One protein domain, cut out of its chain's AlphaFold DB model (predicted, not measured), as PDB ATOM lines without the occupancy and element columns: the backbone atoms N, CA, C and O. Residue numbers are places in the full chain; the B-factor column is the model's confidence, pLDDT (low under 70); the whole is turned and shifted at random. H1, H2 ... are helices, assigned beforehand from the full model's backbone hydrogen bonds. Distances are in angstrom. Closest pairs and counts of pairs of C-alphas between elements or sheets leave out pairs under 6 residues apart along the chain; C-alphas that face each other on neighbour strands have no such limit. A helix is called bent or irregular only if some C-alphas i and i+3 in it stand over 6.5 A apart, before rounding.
ATOM      1  N   ASN A 521      33.868 320.176  17.909       71.50
ATOM      2  CA  ASN A 521      33.244 321.474  18.225       71.50
ATOM      3  C   ASN A 521      33.949 322.263  19.349       71.50
ATOM      4  O   ASN A 521      33.339 323.144  19.969       71.50
ATOM      5  N   TYR A 522      35.217 321.959  19.639       73.06
ATOM      6  CA  TYR A 522      35.952 322.565  20.758       73.06
ATOM      7  C   TYR A 522      36.029 324.101  20.677       73.06
ATOM      8  O   TYR A 522      35.938 324.785  21.700       73.06
ATOM      9  N   ALA A 523      36.115 324.662  19.464       71.94
ATOM     10  CA  ALA A 523      36.213 326.104  19.262       71.94
ATOM     11  C   ALA A 523      34.966 326.848  19.763       71.94
ATOM     12  O   ALA A 523      35.078 327.807  20.524       71.94
ATOM     13  N   ALA A 524      33.767 326.377  19.400       78.19
ATOM     14  CA  ALA A 524      32.512 326.989  19.839       78.19
ATOM     15  C   ALA A 524      32.352 326.927  21.366       78.19
ATOM     16  O   ALA A 524      31.971 327.921  21.986       78.19
ATOM     17  N   GLN A 525      32.695 325.789  21.980       78.00
ATOM     18  CA  GLN A 525      32.676 325.623  23.438       78.00
ATOM     19  C   GLN A 525      33.630 326.606  24.132       78.00
ATOM     20  O   GLN A 525      33.244 327.269  25.093       78.00
ATOM     21  N   SER A 526      34.841 326.762  23.597       78.75
ATOM     22  CA  SER A 526      35.853 327.669  24.144       78.75
ATOM     23  C   SER A 526      35.448 329.138  24.000       78.75
ATOM     24  O   SER A 526      35.607 329.910  24.942       78.75
ATOM     25  N   TYR A 527      34.818 329.538  22.887       83.75
ATOM     26  CA  TYR A 527      34.255 330.888  22.756       83.75
ATOM     27  C   TYR A 527      33.178 331.170  23.808       83.75
ATOM     28  O   TYR A 527      33.174 332.251  24.399       83.75
ATOM     29  N   PHE A 528      32.293 330.208  24.088       86.62
ATOM     30  CA  PHE A 528      31.311 330.362  25.163       86.62
ATOM     31  C   PHE A 528      31.968 330.473  26.545       86.62
ATOM     32  O   PHE A 528      31.520 331.287  27.352       86.62
ATOM     33  N   LEU A 529      33.049 329.734  26.805       85.12
ATOM     34  CA  LEU A 529      33.821 329.840  28.049       85.12
ATOM     35  C   LEU A 529      34.486 331.216  28.196       85.12
ATOM     36  O   LEU A 529      34.354 331.850  29.247       85.12
ATOM     37  N   ILE A 530      35.103 331.743  27.134       88.94
ATOM     38  CA  ILE A 530      35.665 333.104  27.124       88.94
ATOM     39  C   ILE A 530      34.565 334.134  27.404       88.94
ATOM     40  O   ILE A 530      34.740 335.004  28.257       88.94
ATOM     41  N   LEU A 531      33.418 334.023  26.725       88.88
ATOM     42  CA  LEU A 531      32.300 334.950  26.902       88.88
ATOM     43  C   LEU A 531      31.707 334.882  28.315       88.88
ATOM     44  O   LEU A 531      31.371 335.915  28.893       88.88
ATOM     45  N   SER A 532      31.616 333.684  28.896       89.75
ATOM     46  CA  SER A 532      31.078 333.485  30.243       89.75
ATOM     47  C   SER A 532      31.916 334.171  31.324       89.75
ATOM     48  O   SER A 532      31.362 334.665  32.305       89.75
ATOM     49  N   ASN A 533      33.228 334.317  31.114       91.56
ATOM     50  CA  ASN A 533      34.120 334.987  32.059       91.56
ATOM     51  C   ASN A 533      33.843 336.492  32.204       91.56
ATOM     52  O   ASN A 533      34.092 337.066  33.267       91.56
ATOM     53  N   PHE A 534      33.216 337.137  31.212       90.00
ATOM     54  CA  PHE A 534      32.749 338.523  31.360       90.00
ATOM     55  C   PHE A 534      31.639 338.679  32.409       90.00
ATOM     56  O   PHE A 534      31.411 339.792  32.888       90.00
ATOM     57  N   ALA A 535      30.995 337.587  32.841       90.75
ATOM     58  CA  ALA A 535      30.029 337.613  33.938       90.75
ATOM     59  C   ALA A 535      30.648 338.052  35.280       90.75
ATOM     60  O   ALA A 535      29.907 338.415  36.194       90.75
ATOM     61  N   ILE A 536      31.984 338.084  35.409       90.88
ATOM     62  CA  ILE A 536      32.664 338.613  36.600       90.88
ATOM     63  C   ILE A 536      32.641 340.152  36.673       90.88
ATOM     64  O   ILE A 536      32.756 340.725  37.761       90.88
ATOM     65  N   LEU A 537      32.476 340.849  35.538       92.44
ATOM     66  CA  LEU A 537      32.587 342.312  35.466       92.44
ATOM     67  C   LEU A 537      31.614 343.050  36.399       92.44
ATOM     68  O   LEU A 537      32.069 343.955  37.104       92.44
ATOM     69  N   PRO A 538      30.317 342.691  36.486       92.75
ATOM     70  CA  PRO A 538      29.402 343.342  37.422       92.75
ATOM     71  C   PRO A 538      29.882 343.253  38.875       92.75
ATOM     72  O   PRO A 538      29.828 344.243  39.605       92.75
ATOM     73  N   ALA A 539      30.411 342.096  39.292       89.56
ATOM     74  CA  ALA A 539      30.933 341.906  40.642       89.56
ATOM     75  C   ALA A 539      32.180 342.770  40.899       89.56
ATOM     76  O   ALA A 539      32.288 343.393  41.960       89.56
ATOM     77  N   ALA A 540      33.086 342.866  39.923       91.94
ATOM     78  CA  ALA A 540      34.270 343.721  40.010       91.94
ATOM     79  C   ALA A 540      33.897 345.215  40.095       91.94
ATOM     80  O   ALA A 540      34.396 345.924  40.972       91.94
ATOM     81  N   ILE A 541      32.967 345.682  39.251       94.12
ATOM     82  CA  ILE A 541      32.505 347.081  39.218       94.12
ATOM     83  C   ILE A 541      31.840 347.468  40.543       94.12
ATOM     84  O   ILE A 541      32.190 348.491  41.134       94.12
ATOM     85  N   VAL A 542      30.914 346.647  41.049       93.75
ATOM     86  CA  VAL A 542      30.223 346.923  42.320       93.75
ATOM     87  C   VAL A 542      31.201 346.900  43.497       93.75
ATOM     88  O   VAL A 542      31.103 347.741  44.393       93.75
ATOM     89  N   SER A 543      32.168 345.979  43.498       90.75
ATOM     90  CA  SER A 543      33.212 345.924  44.532       90.75
ATOM     91  C   SER A 543      34.059 347.196  44.530       90.75
ATOM     92  O   SER A 543      34.287 347.789  45.584       90.75
ATOM     93  N   PHE A 544      34.439 347.679  43.344       92.94
ATOM     94  CA  PHE A 544      35.185 348.924  43.191       92.94
ATOM     95  C   PHE A 544      34.391 350.137  43.700       92.94
ATOM     96  O   PHE A 544      34.908 350.927  44.489       92.94
ATOM     97  N   GLN A 545      33.108 350.247  43.335       94.56
ATOM     98  CA  GLN A 545      32.217 351.322  43.802       94.56
ATOM     99  C   GLN A 545      32.049 351.336  45.329       94.56
ATOM    100  O   GLN A 545      31.889 352.396  45.929       94.56
ATOM    101  N   ARG A 546      32.117 350.167  45.974       90.75
ATOM    102  CA  ARG A 546      32.041 350.018  47.436       90.75
ATOM    103  C   ARG A 546      33.393 350.150  48.148       90.75
ATOM    104  O   ARG A 546      33.463 349.892  49.344       90.75
ATOM    105  N   SER A 547      34.446 350.583  47.445       90.44
ATOM    106  CA  SER A 547      35.815 350.728  47.974       90.44
ATOM    107  C   SER A 547      36.476 349.409  48.419       90.44
ATOM    108  O   SER A 547      37.400 349.412  49.231       90.44
ATOM    109  N   PHE A 548      36.039 348.272  47.867       87.00
ATOM    110  CA  PHE A 548      36.674 346.957  48.029       87.00
ATOM    111  C   PHE A 548      37.697 346.723  46.907       87.00
ATOM    112  O   PHE A 548      37.481 345.934  45.985       87.00
ATOM    113  N   TYR A 549      38.793 347.489  46.932       88.12
ATOM    114  CA  TYR A 549      39.764 347.525  45.829       88.12
ATOM    115  C   TYR A 549      40.511 346.204  45.619       88.12
ATOM    116  O   TYR A 549      40.793 345.840  44.479       88.12
ATOM    117  N   VAL A 550      40.818 345.476  46.698       86.06
ATOM    118  CA  VAL A 550      41.536 344.193  46.614       86.06
ATOM    119  C   VAL A 550      40.652 343.149  45.939       86.06
ATOM    120  O   VAL A 550      41.093 342.445  45.036       86.06
ATOM    121  N   GLU A 551      39.386 343.088  46.335       87.75
ATOM    122  CA  GLU A 551      38.373 342.199  45.783       87.75
ATOM    123  C   GLU A 551      38.115 342.511  44.311       87.75
ATOM    124  O   GLU A 551      38.147 341.611  43.475       87.75
ATOM    125  N   ALA A 552      37.930 343.792  43.979       91.31
ATOM    126  CA  ALA A 552      37.739 344.231  42.603       91.31
ATOM    127  C   ALA A 552      38.917 343.822  41.704       91.31
ATOM    128  O   ALA A 552      38.700 343.302  40.611       91.31
ATOM    129  N   PHE A 553      40.155 344.004  42.179       92.31
ATOM    130  CA  PHE A 553      41.352 343.597  41.448       92.31
ATOM    131  C   PHE A 553      41.439 342.076  41.273       92.31
ATOM    132  O   PHE A 553      41.750 341.608  40.180       92.31
ATOM    133  N   MET A 554      41.135 341.299  42.317       91.06
ATOM    134  CA  MET A 554      41.156 339.834  42.254       91.06
ATOM    135  C   MET A 554      40.100 339.285  41.287       91.06
ATOM    136  O   MET A 554      40.426 338.421  40.479       91.06
ATOM    137  N   PHE A 555      38.873 339.818  41.309       92.69
ATOM    138  CA  PHE A 555      37.818 339.425  40.368       92.69
ATOM    139  C   PHE A 555      38.164 339.796  38.925       92.69
ATOM    140  O   PHE A 555      37.984 338.985  38.020       92.69
ATOM    141  N   LEU A 556      38.703 340.996  38.699       94.44
ATOM    142  CA  LEU A 556      39.133 341.398  37.363       94.44
ATOM    143  C   LEU A 556      40.280 340.512  36.857       94.44
ATOM    144  O   LEU A 556      40.248 340.065  35.714       94.44
ATOM    145  N   SER A 557      41.260 340.224  37.718       93.69
ATOM    146  CA  SER A 557      42.391 339.350  37.391       93.69
ATOM    147  C   SER A 557      41.930 337.934  37.061       93.69
ATOM    148  O   SER A 557      42.395 337.377  36.074       93.69
ATOM    149  N   LEU A 558      40.982 337.384  37.830       94.00
ATOM    150  CA  LEU A 558      40.346 336.098  37.541       94.00
ATOM    151  C   LEU A 558      39.736 336.086  36.136       94.00
ATOM    152  O   LEU A 558      40.105 335.241  35.330       94.00
ATOM    153  N   GLY A 559      38.867 337.050  35.816       93.88
ATOM    154  CA  GLY A 559      38.226 337.103  34.500       93.88
ATOM    155  C   GLY A 559      39.233 337.199  33.357       93.88
ATOM    156  O   GLY A 559      39.126 336.466  32.382       93.88
ATOM    157  N   VAL A 560      40.250 338.057  33.491       93.06
ATOM    158  CA  VAL A 560      41.286 338.223  32.460       93.06
ATOM    159  C   VAL A 560      42.116 336.952  32.288       93.06
ATOM    160  O   VAL A 560      42.304 336.505  31.161       93.06
ATOM    161  N   LEU A 561      42.613 336.363  33.378       93.12
ATOM    162  CA  LEU A 561      43.456 335.165  33.323       93.12
ATOM    163  C   LEU A 561      42.679 333.952  32.804       93.12
ATOM    164  O   LEU A 561      43.206 333.228  31.963       93.12
ATOM    165  N   SER A 562      41.424 333.786  33.224       91.62
ATOM    166  CA  SER A 562      40.542 332.720  32.740       91.62
ATOM    167  C   SER A 562      40.200 332.892  31.256       91.62
ATOM    168  O   SER A 562      40.306 331.953  30.468       91.62
ATOM    169  N   SER A 563      39.884 334.117  30.816       91.50
ATOM    170  CA  SER A 563      39.670 334.402  29.392       91.50
ATOM    171  C   SER A 563      40.929 334.163  28.555       91.50
ATOM    172  O   SER A 563      40.815 333.635  27.454       91.50
ATOM    173  N   LEU A 564      42.118 334.527  29.048       90.19
ATOM    174  CA  LEU A 564      43.386 334.258  28.356       90.19
ATOM    175  C   LEU A 564      43.698 332.760  28.293       90.19
ATOM    176  O   LEU A 564      44.180 332.288  27.269       90.19
ATOM    177  N   TYR A 565      43.402 332.018  29.359       86.50
ATOM    178  CA  TYR A 565      43.518 330.563  29.385       86.50
ATOM    179  C   TYR A 565      42.628 329.914  28.313       86.50
ATOM    180  O   TYR A 565      43.139 329.208  27.447       86.50
ATOM    181  N   HIS A 566      41.339 330.254  28.267       87.12
ATOM    182  CA  HIS A 566      40.417 329.710  27.264       87.12
ATOM    183  C   HIS A 566      40.631 330.252  25.845       87.12
ATOM    184  O   HIS A 566      40.301 329.592  24.864       87.12
ATOM    185  N   ALA A 567      41.213 331.442  25.694       84.50
ATOM    186  CA  ALA A 567      41.693 331.910  24.394       84.50
ATOM    187  C   ALA A 567      42.911 331.104  23.920       84.50
ATOM    188  O   ALA A 567      43.102 330.934  22.713       84.50
ATOM    189  N   CYS A 568      43.714 330.594  24.854       79.62
ATOM    190  CA  CYS A 568      44.828 329.710  24.553       79.62
ATOM    191  C   CYS A 568      44.364 328.279  24.216       79.62
ATOM    192  O   CYS A 568      44.973 327.665  23.347       79.62
ATOM    193  N   ASP A 569      43.239 327.795  24.774       72.00
ATOM    194  CA  ASP A 569      42.618 326.505  24.389       72.00
ATOM    195  C   ASP A 569      42.359 326.396  22.870       72.00
ATOM    196  O   ASP A 569      42.415 325.309  22.304       72.00
ATOM    197  N   ILE A 570      42.098 327.522  22.193       76.31
ATOM    198  CA  ILE A 570      41.828 327.591  20.744       76.31
ATOM    199  C   ILE A 570      42.972 328.197  19.929       76.31
ATOM    200  O   ILE A 570      42.749 328.638  18.800       76.31
ATOM    201  N   ASN A 571      44.182 328.275  20.492       69.69
ATOM    202  CA  ASN A 571      45.343 328.904  19.853       69.69
ATOM    203  C   ASN A 571      45.090 330.344  19.355       69.69
ATOM    204  O   ASN A 571      45.752 330.812  18.428       69.69
ATOM    205  N   TRP A 572      44.142 331.075  19.954       77.56
ATOM    206  CA  TRP A 572      43.858 332.448  19.540       77.56
ATOM    207  C   TRP A 572      44.913 333.409  20.091       77.56
ATOM    208  O   TRP A 572      45.549 334.138  19.330       77.56
ATOM    209  N   VAL A 573      45.119 333.400  21.412       77.06
ATOM    210  CA  VAL A 573      46.137 334.212  22.094       77.06
ATOM    211  C   VAL A 573      46.700 333.443  23.295       77.06
ATOM    212  O   VAL A 573      45.998 333.247  24.281       77.06
ATOM    213  N   CYS A 574      47.987 333.079  23.248       77.19
ATOM    214  CA  CYS A 574      48.725 332.465  24.363       77.19
ATOM    215  C   CYS A 574      49.889 333.374  24.792       77.19
ATOM    216  O   CYS A 574      50.967 333.344  24.201       77.19
ATOM    217  N   VAL A 575      49.676 334.219  25.807       81.31
ATOM    218  CA  VAL A 575      50.694 335.188  26.275       81.31
ATOM    219  C   VAL A 575      51.844 334.499  27.025       81.31
ATOM    220  O   VAL A 575      52.988 334.945  26.962       81.31
ATOM    221  N   VAL A 576      51.542 333.407  27.730       81.00
ATOM    222  CA  VAL A 576      52.501 332.541  28.438       81.00
ATOM    223  C   VAL A 576      52.155 331.072  28.165       81.00
ATOM    224  O   VAL A 576      51.147 330.798  27.513       81.00
ATOM    225  N   GLN A 577      52.981 330.123  28.629       72.69
ATOM    226  CA  GLN A 577      52.717 328.695  28.395       72.69
ATOM    227  C   GLN A 577      51.373 328.273  28.999       72.69
ATOM    228  O   GLN A 577      50.988 328.740  30.077       72.69
ATOM    229  N   TYR A 578      50.700 327.356  28.304       75.50
ATOM    230  CA  TYR A 578      49.373 326.845  28.644       75.50
ATOM    231  C   TYR A 578      49.257 326.415  30.112       75.50
ATOM    232  O   TYR A 578      48.346 326.839  30.822       75.50
ATOM    233  N   THR A 579      50.239 325.660  30.608       74.38
ATOM    234  CA  THR A 579      50.269 325.157  31.987       74.38
ATOM    235  C   THR A 579      50.313 326.257  33.039       74.38
ATOM    236  O   THR A 579      49.696 326.125  34.097       74.38
ATOM    237  N   TYR A 580      50.991 327.371  32.763       83.75
ATOM    238  CA  TYR A 580      50.993 328.514  33.673       83.75
ATOM    239  C   TYR A 580      49.649 329.239  33.670       83.75
ATOM    240  O   TYR A 580      49.164 329.588  34.745       83.75
ATOM    241  N   LEU A 581      49.032 329.438  32.497       86.75
ATOM    242  CA  LEU A 581      47.693 330.036  32.402       86.75
ATOM    243  C   LEU A 581      46.660 329.195  33.154       86.75
ATOM    244  O   LEU A 581      45.909 329.742  33.958       86.75
ATOM    245  N   GLN A 582      46.701 327.874  32.979       85.88
ATOM    246  CA  GLN A 582      45.840 326.940  33.697       85.88
ATOM    247  C   GLN A 582      46.014 327.066  35.217       85.88
ATOM    248  O   GLN A 582      45.045 327.263  35.948       85.88
ATOM    249  N   LYS A 583      47.255 327.002  35.720       87.25
ATOM    250  CA  LYS A 583      47.535 327.133  37.162       87.25
ATOM    251  C   LYS A 583      47.037 328.468  37.720       87.25
ATOM    252  O   LYS A 583      46.475 328.505  38.814       87.25
ATOM    253  N   LEU A 584      47.221 329.560  36.980       90.19
ATOM    254  CA  LEU A 584      46.749 330.884  37.384       90.19
ATOM    255  C   LEU A 584      45.219 330.959  37.448       90.19
ATOM    256  O   LEU A 584      44.696 331.479  38.433       90.19
ATOM    257  N   ASP A 585      44.514 330.406  36.461       90.25
ATOM    258  CA  ASP A 585      43.050 330.367  36.446       90.25
ATOM    259  C   ASP A 585      42.489 329.667  37.699       90.25
ATOM    260  O   ASP A 585      41.673 330.235  38.435       90.25
ATOM    261  N   PHE A 586      43.029 328.492  38.046       88.69
ATOM    262  CA  PHE A 586      42.640 327.784  39.269       88.69
ATOM    263  C   PHE A 586      42.984 328.573  40.545       88.69
ATOM    264  O   PHE A 586      42.133 328.687  41.433       88.69
ATOM    265  N   ILE A 587      44.186 329.163  40.657       90.88
ATOM    266  CA  ILE A 587      44.590 329.944  41.848       90.88
ATOM    267  C   ILE A 587      43.610 331.090  42.089       90.88
ATOM    268  O   ILE A 587      43.109 331.252  43.205       90.88
ATOM    269  N   PHE A 588      43.315 331.880  41.056       91.88
ATOM    270  CA  PHE A 588      42.444 333.045  41.184       91.88
ATOM    271  C   PHE A 588      40.977 332.658  41.391       91.88
ATOM    272  O   PHE A 588      40.278 333.333  42.159       91.88
ATOM    273  N   SER A 589      40.526 331.551  40.796       90.19
ATOM    274  CA  SER A 589      39.180 331.006  40.993       90.19
ATOM    275  C   SER A 589      38.955 330.610  42.450       90.19
ATOM    276  O   SER A 589      38.053 331.122  43.120       90.19
ATOM    277  N   PHE A 590      39.831 329.769  43.002       89.56
ATOM    278  CA  PHE A 590      39.707 329.324  44.386       89.56
ATOM    279  C   PHE A 590      39.941 330.446  45.402       89.56
ATOM    280  O   PHE A 590      39.252 330.514  46.424       89.56
ATOM    281  N   ASN A 591      40.865 331.364  45.118       90.81
ATOM    282  CA  ASN A 591      41.098 332.539  45.954       90.81
ATOM    283  C   ASN A 591      39.847 333.427  46.034       90.81
ATOM    284  O   ASN A 591      39.510 333.913  47.116       90.81
ATOM    285  N   SER A 592      39.129 333.588  44.917       89.25
ATOM    286  CA  SER A 592      37.867 334.336  44.848       89.25
ATOM    287  C   SER A 592      36.742 333.654  45.634       89.25
ATOM    288  O   SER A 592      35.980 334.331  46.328       89.25
ATOM    289  N   ILE A 593      36.675 332.317  45.605       88.50
ATOM    290  CA  ILE A 593      35.749 331.538  46.443       88.50
ATOM    291  C   ILE A 593      36.048 331.779  47.929       88.50
ATOM    292  O   ILE A 593      35.151 332.169  48.678       88.50
ATOM    293  N   LEU A 594      37.303 331.614  48.364       87.75
ATOM    294  CA  LEU A 594      37.700 331.848  49.761       87.75
ATOM    295  C   LEU A 594      37.405 333.282  50.212       87.75
ATOM    296  O   LEU A 594      36.859 333.483  51.297       87.75
ATOM    297  N   LEU A 595      37.692 334.267  49.358       86.75
ATOM    298  CA  LEU A 595      37.422 335.680  49.617       86.75
ATOM    299  C   LEU A 595      35.935 335.921  49.910       86.75
ATOM    300  O   LEU A 595      35.588 336.604  50.877       86.75
ATOM    301  N   CYS A 596      35.052 335.316  49.113       86.06
ATOM    302  CA  CYS A 596      33.607 335.402  49.301       86.06
ATOM    303  C   CYS A 596      33.164 334.764  50.631       86.06
ATOM    304  O   CYS A 596      32.455 335.394  51.423       86.06
ATOM    305  N   LEU A 597      33.644 333.552  50.935       85.75
ATOM    306  CA  LEU A 597      33.303 332.840  52.175       85.75
ATOM    307  C   LEU A 597      33.806 333.589  53.421       85.75
ATOM    308  O   LEU A 597      33.086 333.720  54.415       85.75
ATOM    309  N   PHE A 598      35.010 334.162  53.368       83.19
ATOM    310  CA  PHE A 598      35.541 334.986  54.454       83.19
ATOM    311  C   PHE A 598      34.758 336.284  54.627       83.19
ATOM    312  O   PHE A 598      34.551 336.720  55.766       83.19
ATOM    313  N   HIS A 599      34.257 336.885  53.548       80.31
ATOM    314  CA  HIS A 599      33.369 338.039  53.655       80.31
ATOM    315  C   HIS A 599      32.054 337.707  54.352       80.31
ATOM    316  O   HIS A 599      31.692 338.420  55.295       80.31
ATOM    317  N   LEU A 600      31.415 336.598  53.972       82.69
ATOM    318  CA  LEU A 600      30.180 336.096  54.589       82.69
ATOM    319  C   LEU A 600      30.353 335.726  56.071       82.69
ATOM    320  O   LEU A 600      29.403 335.808  56.845       82.69
ATOM    321  N   SER A 601      31.569 335.379  56.497       79.19
ATOM    322  CA  SER A 601      31.868 335.022  57.889       79.19
ATOM    323  C   SER A 601      31.854 336.204  58.882       79.19
ATOM    324  O   SER A 601      31.997 335.995  60.083       79.19
ATOM    325  N   GLY A 602      31.718 337.458  58.424       74.50
ATOM    326  CA  GLY A 602      31.581 338.633  59.308       74.50
ATOM    327  C   GLY A 602      32.825 338.990  60.147       74.50
ATOM    328  O   GLY A 602      32.773 339.836  61.042       74.50
ATOM    329  N   VAL A 603      33.973 338.373  59.857       73.88
ATOM    330  CA  VAL A 603      35.237 338.558  60.588       73.88
ATOM    331  C   VAL A 603      35.777 339.996  60.464       73.88
ATOM    332  O   VAL A 603      35.577 340.686  59.465       73.88
ATOM    333  N   ARG A 604      36.507 340.476  61.484       80.06
ATOM    334  CA  ARG A 604      37.126 341.816  61.461       80.06
ATOM    335  C   ARG A 604      38.100 341.979  60.275       80.06
ATOM    336  O   ARG A 604      38.860 341.043  60.014       80.06
ATOM    337  N   PRO A 605      38.198 343.172  59.653       78.62
ATOM    338  CA  PRO A 605      39.012 343.399  58.448       78.62
ATOM    339  C   PRO A 605      40.468 342.916  58.549       78.62
ATOM    340  O   PRO A 605      40.954 342.227  57.658       78.62
ATOM    341  N   LYS A 606      41.148 343.176  59.677       81.38
ATOM    342  CA  LYS A 606      42.539 342.728  59.894       81.38
ATOM    343  C   LYS A 606      42.695 341.203  59.859       81.38
ATOM    344  O   LYS A 606      43.671 340.697  59.325       81.38
ATOM    345  N   ARG A 607      41.737 340.467  60.432       79.69
ATOM    346  CA  ARG A 607      41.768 338.996  60.461       79.69
ATOM    347  C   ARG A 607      41.417 338.408  59.097       79.69
ATOM    348  O   ARG A 607      42.047 337.438  58.702       79.69
ATOM    349  N   LYS A 608      40.489 339.036  58.361       80.06
ATOM    350  CA  LYS A 608      40.172 338.668  56.972       80.06
ATOM    351  C   LYS A 608      41.413 338.723  56.080       80.06
ATOM    352  O   LYS A 608      41.690 337.755  55.390       80.06
ATOM    353  N   ALA A 609      42.188 339.807  56.156       81.88
ATOM    354  CA  ALA A 609      43.411 339.955  55.365       81.88
ATOM    355  C   ALA A 609      44.444 338.851  55.660       81.88
ATOM    356  O   ALA A 609      44.999 338.266  54.735       81.88
ATOM    357  N   ILE A 610      44.653 338.519  56.940       84.81
ATOM    358  CA  ILE A 610      45.559 337.431  57.346       84.81
ATOM    359  C   ILE A 610      45.066 336.088  56.796       84.81
ATOM    360  O   ILE A 610      45.839 335.339  56.208       84.81
ATOM    361  N   MET A 611      43.774 335.792  56.953       82.38
ATOM    362  CA  MET A 611      43.179 334.549  56.461       82.38
ATOM    363  C   MET A 611      43.255 334.427  54.940       82.38
ATOM    364  O   MET A 611      43.563 333.350  54.439       82.38
ATOM    365  N   GLN A 612      43.031 335.524  54.215       85.00
ATOM    366  CA  GLN A 612      43.160 335.557  52.761       85.00
ATOM    367  C   GLN A 612      44.596 335.272  52.324       85.00
ATOM    368  O   GLN A 612      44.809 334.492  51.406       85.00
ATOM    369  N   PHE A 613      45.580 335.869  52.998       86.88
ATOM    370  CA  PHE A 613      46.987 335.653  52.680       86.88
ATOM    371  C   PHE A 613      47.419 334.201  52.930       86.88
ATOM    372  O   PHE A 613      48.065 333.590  52.080       86.88
ATOM    373  N   VAL A 614      47.010 333.622  54.065       87.12
ATOM    374  CA  VAL A 614      47.258 332.204  54.379       87.12
ATOM    375  C   VAL A 614      46.576 331.296  53.355       87.12
ATOM    376  O   VAL A 614      47.210 330.380  52.839       87.12
ATOM    377  N   GLY A 615      45.314 331.577  53.019       85.69
ATOM    378  CA  GLY A 615      44.557 330.829  52.016       85.69
ATOM    379  C   GLY A 615      45.220 330.869  50.642       85.69
ATOM    380  O   GLY A 615      45.465 329.820  50.059       85.69
ATOM    381  N   LEU A 616      45.592 332.057  50.159       87.94
ATOM    382  CA  LEU A 616      46.286 332.227  48.881       87.94
ATOM    383  C   LEU A 616      47.639 331.505  48.858       87.94
ATOM    384  O   LEU A 616      47.956 330.840  47.879       87.94
ATOM    385  N   THR A 617      48.417 331.589  49.939       88.44
ATOM    386  CA  THR A 617      49.710 330.890  50.034       88.44
ATOM    387  C   THR A 617      49.523 329.377  49.931       88.44
ATOM    388  O   THR A 617      50.242 328.712  49.188       88.44
ATOM    389  N   LEU A 618      48.522 328.831  50.627       87.31
ATOM    390  CA  LEU A 618      48.190 327.412  50.545       87.31
ATOM    391  C   LEU A 618      47.718 327.018  49.136       87.31
ATOM    392  O   LEU A 618      48.136 325.982  48.633       87.31
ATOM    393  N   LEU A 619      46.900 327.851  48.485       88.50
ATOM    394  CA  LEU A 619      46.441 327.619  47.111       88.50
ATOM    395  C   LEU A 619      47.598 327.533  46.122       88.50
ATOM    396  O   LEU A 619      47.626 326.616  45.309       88.50
ATOM    397  N   VAL A 620      48.562 328.451  46.215       89.31
ATOM    398  CA  VAL A 620      49.751 328.435  45.354       89.31
ATOM    399  C   VAL A 620      50.512 327.119  45.518       89.31
ATOM    400  O   VAL A 620      50.896 326.524  44.519       89.31
ATOM    401  N   ILE A 621      50.683 326.633  46.750       86.56
ATOM    402  CA  ILE A 621      51.374 325.361  47.014       86.56
ATOM    403  C   ILE A 621      50.586 324.177  46.440       86.56
ATOM    404  O   ILE A 621      51.156 323.356  45.728       86.56
ATOM    405  N   LEU A 622      49.283 324.093  46.727       85.06
ATOM    406  CA  LEU A 622      48.437 322.980  46.282       85.06
ATOM    407  C   LEU A 622      48.371 322.889  44.752       85.06
ATOM    408  O   LEU A 622      48.537 321.812  44.187       85.06
ATOM    409  N   ILE A 623      48.204 324.028  44.081       85.62
ATOM    410  CA  ILE A 623      48.061 324.102  42.621       85.62
ATOM    411  C   ILE A 623      49.408 323.964  41.907       85.62
ATOM    412  O   ILE A 623      49.458 323.498  40.769       85.62
ATOM    413  N   ALA A 624      50.516 324.331  42.560       81.44
ATOM    414  CA  ALA A 624      51.848 324.080  42.018       81.44
ATOM    415  C   ALA A 624      52.137 322.580  41.872       81.44
ATOM    416  O   ALA A 624      52.803 322.208  40.905       81.44
ATOM    417  N   ILE A 625      51.633 321.754  42.802       75.56
ATOM    418  CA  ILE A 625      51.768 320.291  42.770       75.56
ATOM    419  C   ILE A 625      50.883 319.712  41.667       75.56
ATOM    420  O   ILE A 625      51.389 319.076  40.749       75.56
ATOM    421  N   ASP A 626      49.574 319.942  41.756       71.50
ATOM    422  CA  ASP A 626      48.614 319.492  40.755       71.50
ATOM    423  C   ASP A 626      47.395 320.436  40.769       71.50
ATOM    424  O   ASP A 626      46.668 320.494  41.769       71.50
ATOM    425  N   PRO A 627      47.176 321.222  39.697       71.81
ATOM    426  CA  PRO A 627      46.121 322.226  39.657       71.81
ATOM    427  C   PRO A 627      44.716 321.630  39.720       71.81
ATOM    428  O   PRO A 627      43.808 322.263  40.263       71.81
ATOM    429  N   THR A 628      44.526 320.424  39.192       69.12
ATOM    430  CA  THR A 628      43.192 319.912  38.884       69.12
ATOM    431  C   THR A 628      42.729 318.787  39.803       69.12
ATOM    432  O   THR A 628      41.596 318.310  39.667       69.12
ATOM    433  N   THR A 629      43.548 318.374  40.780       71.56
ATOM    434  CA  THR A 629      43.165 317.315  41.719       71.56
ATOM    435  C   THR A 629      41.892 317.677  42.488       71.56
ATOM    436  O   THR A 629      41.770 318.752  43.083       71.56
ATOM    437  N   MET A 630      40.977 316.715  42.620       70.50
ATOM    438  CA  MET A 630      39.765 316.864  43.437       70.50
ATOM    439  C   MET A 630      40.058 317.082  44.938       70.50
ATOM    440  O   MET A 630      39.255 317.670  45.661       70.50
ATOM    441  N   THR A 631      41.244 316.688  45.407       75.94
ATOM    442  CA  THR A 631      41.745 316.985  46.757       75.94
ATOM    443  C   THR A 631      41.786 318.490  47.037       75.94
ATOM    444  O   THR A 631      41.460 318.903  48.150       75.94
ATOM    445  N   ASN A 632      42.101 319.320  46.035       83.00
ATOM    446  CA  ASN A 632      42.124 320.776  46.191       83.00
ATOM    447  C   ASN A 632      40.731 321.294  46.557       83.00
ATOM    448  O   ASN A 632      40.581 322.022  47.538       83.00
ATOM    449  N   TRP A 633      39.692 320.834  45.853       81.69
ATOM    450  CA  TRP A 633      38.299 321.169  46.160       81.69
ATOM    451  C   TRP A 633      37.900 320.785  47.587       81.69
ATOM    452  O   TRP A 633      37.264 321.585  48.274       81.69
ATOM    453  N   LEU A 634      38.299 319.600  48.059       84.56
ATOM    454  CA  LEU A 634      38.003 319.149  49.422       84.56
ATOM    455  C   LEU A 634      38.701 320.008  50.481       84.56
ATOM    456  O   LEU A 634      38.067 320.408  51.455       84.56
ATOM    457  N   ILE A 635      39.985 320.327  50.290       83.75
ATOM    458  CA  ILE A 635      40.750 321.156  51.231       83.75
ATOM    459  C   ILE A 635      40.169 322.572  51.282       83.75
ATOM    460  O   ILE A 635      39.915 323.105  52.362       83.75
ATOM    461  N   ILE A 636      39.916 323.178  50.123       82.06
ATOM    462  CA  ILE A 636      39.443 324.563  50.009       82.06
ATOM    463  C   ILE A 636      38.001 324.679  50.499       82.06
ATOM    464  O   ILE A 636      37.685 325.569  51.293       82.06
ATOM    465  N   GLY A 637      37.140 323.748  50.082       82.69
ATOM    466  CA  GLY A 637      35.767 323.638  50.561       82.69
ATOM    467  C   GLY A 637      35.709 323.399  52.069       82.69
ATOM    468  O   GLY A 637      34.927 324.048  52.761       82.69
ATOM    469  N   GLY A 638      36.589 322.547  52.604       84.94
ATOM    470  CA  GLY A 638      36.723 322.301  54.038       84.94
ATOM    471  C   GLY A 638      37.171 323.537  54.822       84.94
ATOM    472  O   GLY A 638      36.568 323.864  55.842       84.94
ATOM    473  N   LEU A 639      38.177 324.269  54.333       83.50
ATOM    474  CA  LEU A 639      38.659 325.508  54.959       83.50
ATOM    475  C   LEU A 639      37.591 326.605  54.956       83.50
ATOM    476  O   LEU A 639      37.305 327.206  55.995       83.50
ATOM    477  N   GLY A 640      36.983 326.859  53.797       82.75
ATOM    478  CA  GLY A 640      35.946 327.873  53.649       82.75
ATOM    479  C   GLY A 640      34.670 327.530  54.426       82.75
ATOM    480  O   GLY A 640      34.141 328.369  55.160       82.75
ATOM    481  N   GLY A 641      34.207 326.282  54.321       83.88
ATOM    482  CA  GLY A 641      33.036 325.775  55.035       83.88
ATOM    483  C   GLY A 641      33.241 325.731  56.549       83.88
ATOM    484  O   GLY A 641      32.399 326.222  57.300       83.88
ATOM    485  N   GLY A 642      34.391 325.233  57.011       84.31
ATOM    486  CA  GLY A 642      34.752 325.214  58.429       84.31
ATOM    487  C   GLY A 642      34.772 326.616  59.040       84.31
ATOM    488  O   GLY A 642      34.213 326.834  60.116       84.31
ATOM    489  N   GLN A 643      35.318 327.599  58.321       81.44
ATOM    490  CA  GLN A 643      35.304 328.992  58.766       81.44
ATOM    491  C   GLN A 643      33.883 329.563  58.890       81.44
ATOM    492  O   GLN A 643      33.586 330.264  59.861       81.44
ATOM    493  N   LEU A 644      32.999 329.272  57.934       84.06
ATOM    494  CA  LEU A 644      31.590 329.675  58.000       84.06
ATOM    495  C   LEU A 644      30.893 329.085  59.228       84.06
ATOM    496  O   LEU A 644      30.224 329.818  59.958       84.06
ATOM    497  N   VAL A 645      31.114 327.798  59.511       86.56
ATOM    498  CA  VAL A 645      30.564 327.123  60.697       86.56
ATOM    499  C   VAL A 645      31.074 327.772  61.988       86.56
ATOM    500  O   VAL A 645      30.277 328.068  62.882       86.56
ATOM    501  N   ILE A 646      32.375 328.063  62.094       84.38
ATOM    502  CA  ILE A 646      32.957 328.743  63.266       84.38
ATOM    503  C   ILE A 646      32.351 330.140  63.447       84.38
ATOM    504  O   ILE A 646      31.986 330.533  64.558       84.38
ATOM    505  N   ALA A 647      32.211 330.902  62.364       82.75
ATOM    506  CA  ALA A 647      31.618 332.229  62.427       82.75
ATOM    507  C   ALA A 647      30.160 332.168  62.892       82.75
ATOM    508  O   ALA A 647      29.785 332.851  63.846       82.75
ATOM    509  N   TRP A 648      29.347 331.314  62.271       83.69
ATOM    510  CA  TRP A 648      27.927 331.180  62.590       83.69
ATOM    511  C   TRP A 648      27.701 330.692  64.019       83.69
ATOM    512  O   TRP A 648      26.892 331.273  64.740       83.69
ATOM    513  N   THR A 649      28.455 329.688  64.472       84.94
ATOM    514  CA  THR A 649      28.392 329.221  65.867       84.94
ATOM    515  C   THR A 649      28.750 330.337  66.845       84.94
ATOM    516  O   THR A 649      28.029 330.548  67.821       84.94
ATOM    517  N   THR A 650      29.788 331.126  66.554       82.44
ATOM    518  CA  THR A 650      30.174 332.282  67.378       82.44
ATOM    519  C   THR A 650      29.064 333.335  67.432       82.44
ATOM    520  O   THR A 650      28.738 333.823  68.516       82.44
ATOM    521  N   TYR A 651      28.435 333.661  66.297       83.00
ATOM    522  CA  TYR A 651      27.304 334.592  66.246       83.00
ATOM    523  C   TYR A 651      26.092 334.082  67.029       83.00
ATOM    524  O   TYR A 651      25.494 334.850  67.779       83.00
ATOM    525  N   ILE A 652      25.760 332.794  66.916       84.44
ATOM    526  CA  ILE A 652      24.657 332.172  67.660       84.44
ATOM    527  C   ILE A 652      24.928 332.216  69.171       84.44
ATOM    528  O   ILE A 652      24.038 332.566  69.950       84.44
ATOM    529  N   VAL A 653      26.155 331.909  69.605       83.69
ATOM    530  CA  VAL A 653      26.554 331.975  71.021       83.69
ATOM    531  C   VAL A 653      26.495 333.414  71.539       83.69
ATOM    532  O   VAL A 653      25.905 333.658  72.592       83.69
ATOM    533  N   LEU A 654      27.037 334.382  70.794       80.75
ATOM    534  CA  LEU A 654      26.960 335.805  71.141       80.75
ATOM    535  C   LEU A 654      25.509 336.285  71.241       80.75
ATOM    536  O   LEU A 654      25.153 336.945  72.218       80.75
TER     537      LEU A 654
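This is residues 521 to 654 of the 667 residues of the protein "EGF-like domain-containing protein" of Aphanomyces astaci (UniProt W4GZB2). H5, the longest helix, lies side by side with H3 in an elongated stack of helices, with H3 in the middle, H4 and H5 on it at one side and H2 at the other, and the bent H1 packs along H2 beyond it. From H1 to H4 each helix folds back along the one before. The printed part has 134 residues with five named helices, H1 to H5 in chain order, and no named strand; its class is all helix. It is compact, with a radius of gyration of the C-alphas of 16.3 A, and spans 54 by 35 by 23 A.

H5, residues 630 to 654, is 35.9 A long and ends at C-alpha 654 (26.960, 335.805, 71.141). H4 is residues 605 to 625, 30.7 A; H3 is residues 578 to 600, 33.6 A; H2 is residues 549 to 569, 30.2 A. H1, residues 522 to 545, was assigned as one helix by its hydrogen bonds but is bent, with C-alphas 535 and 538 6.7 A apart. Its arms are H1a, residues 522 to 535, from C-alpha 522 (35.952, 322.565, 20.758), and H1b, residues 538 to 545.

H3, H4 and H5 form an up-and-down bundle, each running against the one before. With residues 636 to 644 alone H5 touches H3, the hub, the same way at 12 degrees; the closest C-alphas, of Leu 597 and Gly 640, are 5.8 A apart. H4 touches H3 in a hairpin, closest at C-alphas of Asn 591 and Leu 616, 6.0 A. H4 and H5 are close but not clearly touching. H2 and H3 form a hairpin, closest at C-alphas of Ser 562 and Asp 585, 5.1 A. H1a touches H2 at a shallow tilt of 9 degrees, opposite ways, closest at C-alphas of Ile 530 and Ser 563, 4.8 A. H2 touches H1b with residues 549 to 556 alone. Every O i to N i+4 pair is within hydrogen-bond range in H1b, H2, H3, H4 and H5; in H1a 8 of 10 are.

The C-alphas farthest apart, of Asn 521 and Leu 654, are 55.2 A apart. The printed part has no cut and no long link. Residues 571 and 628 have pLDDT under 70.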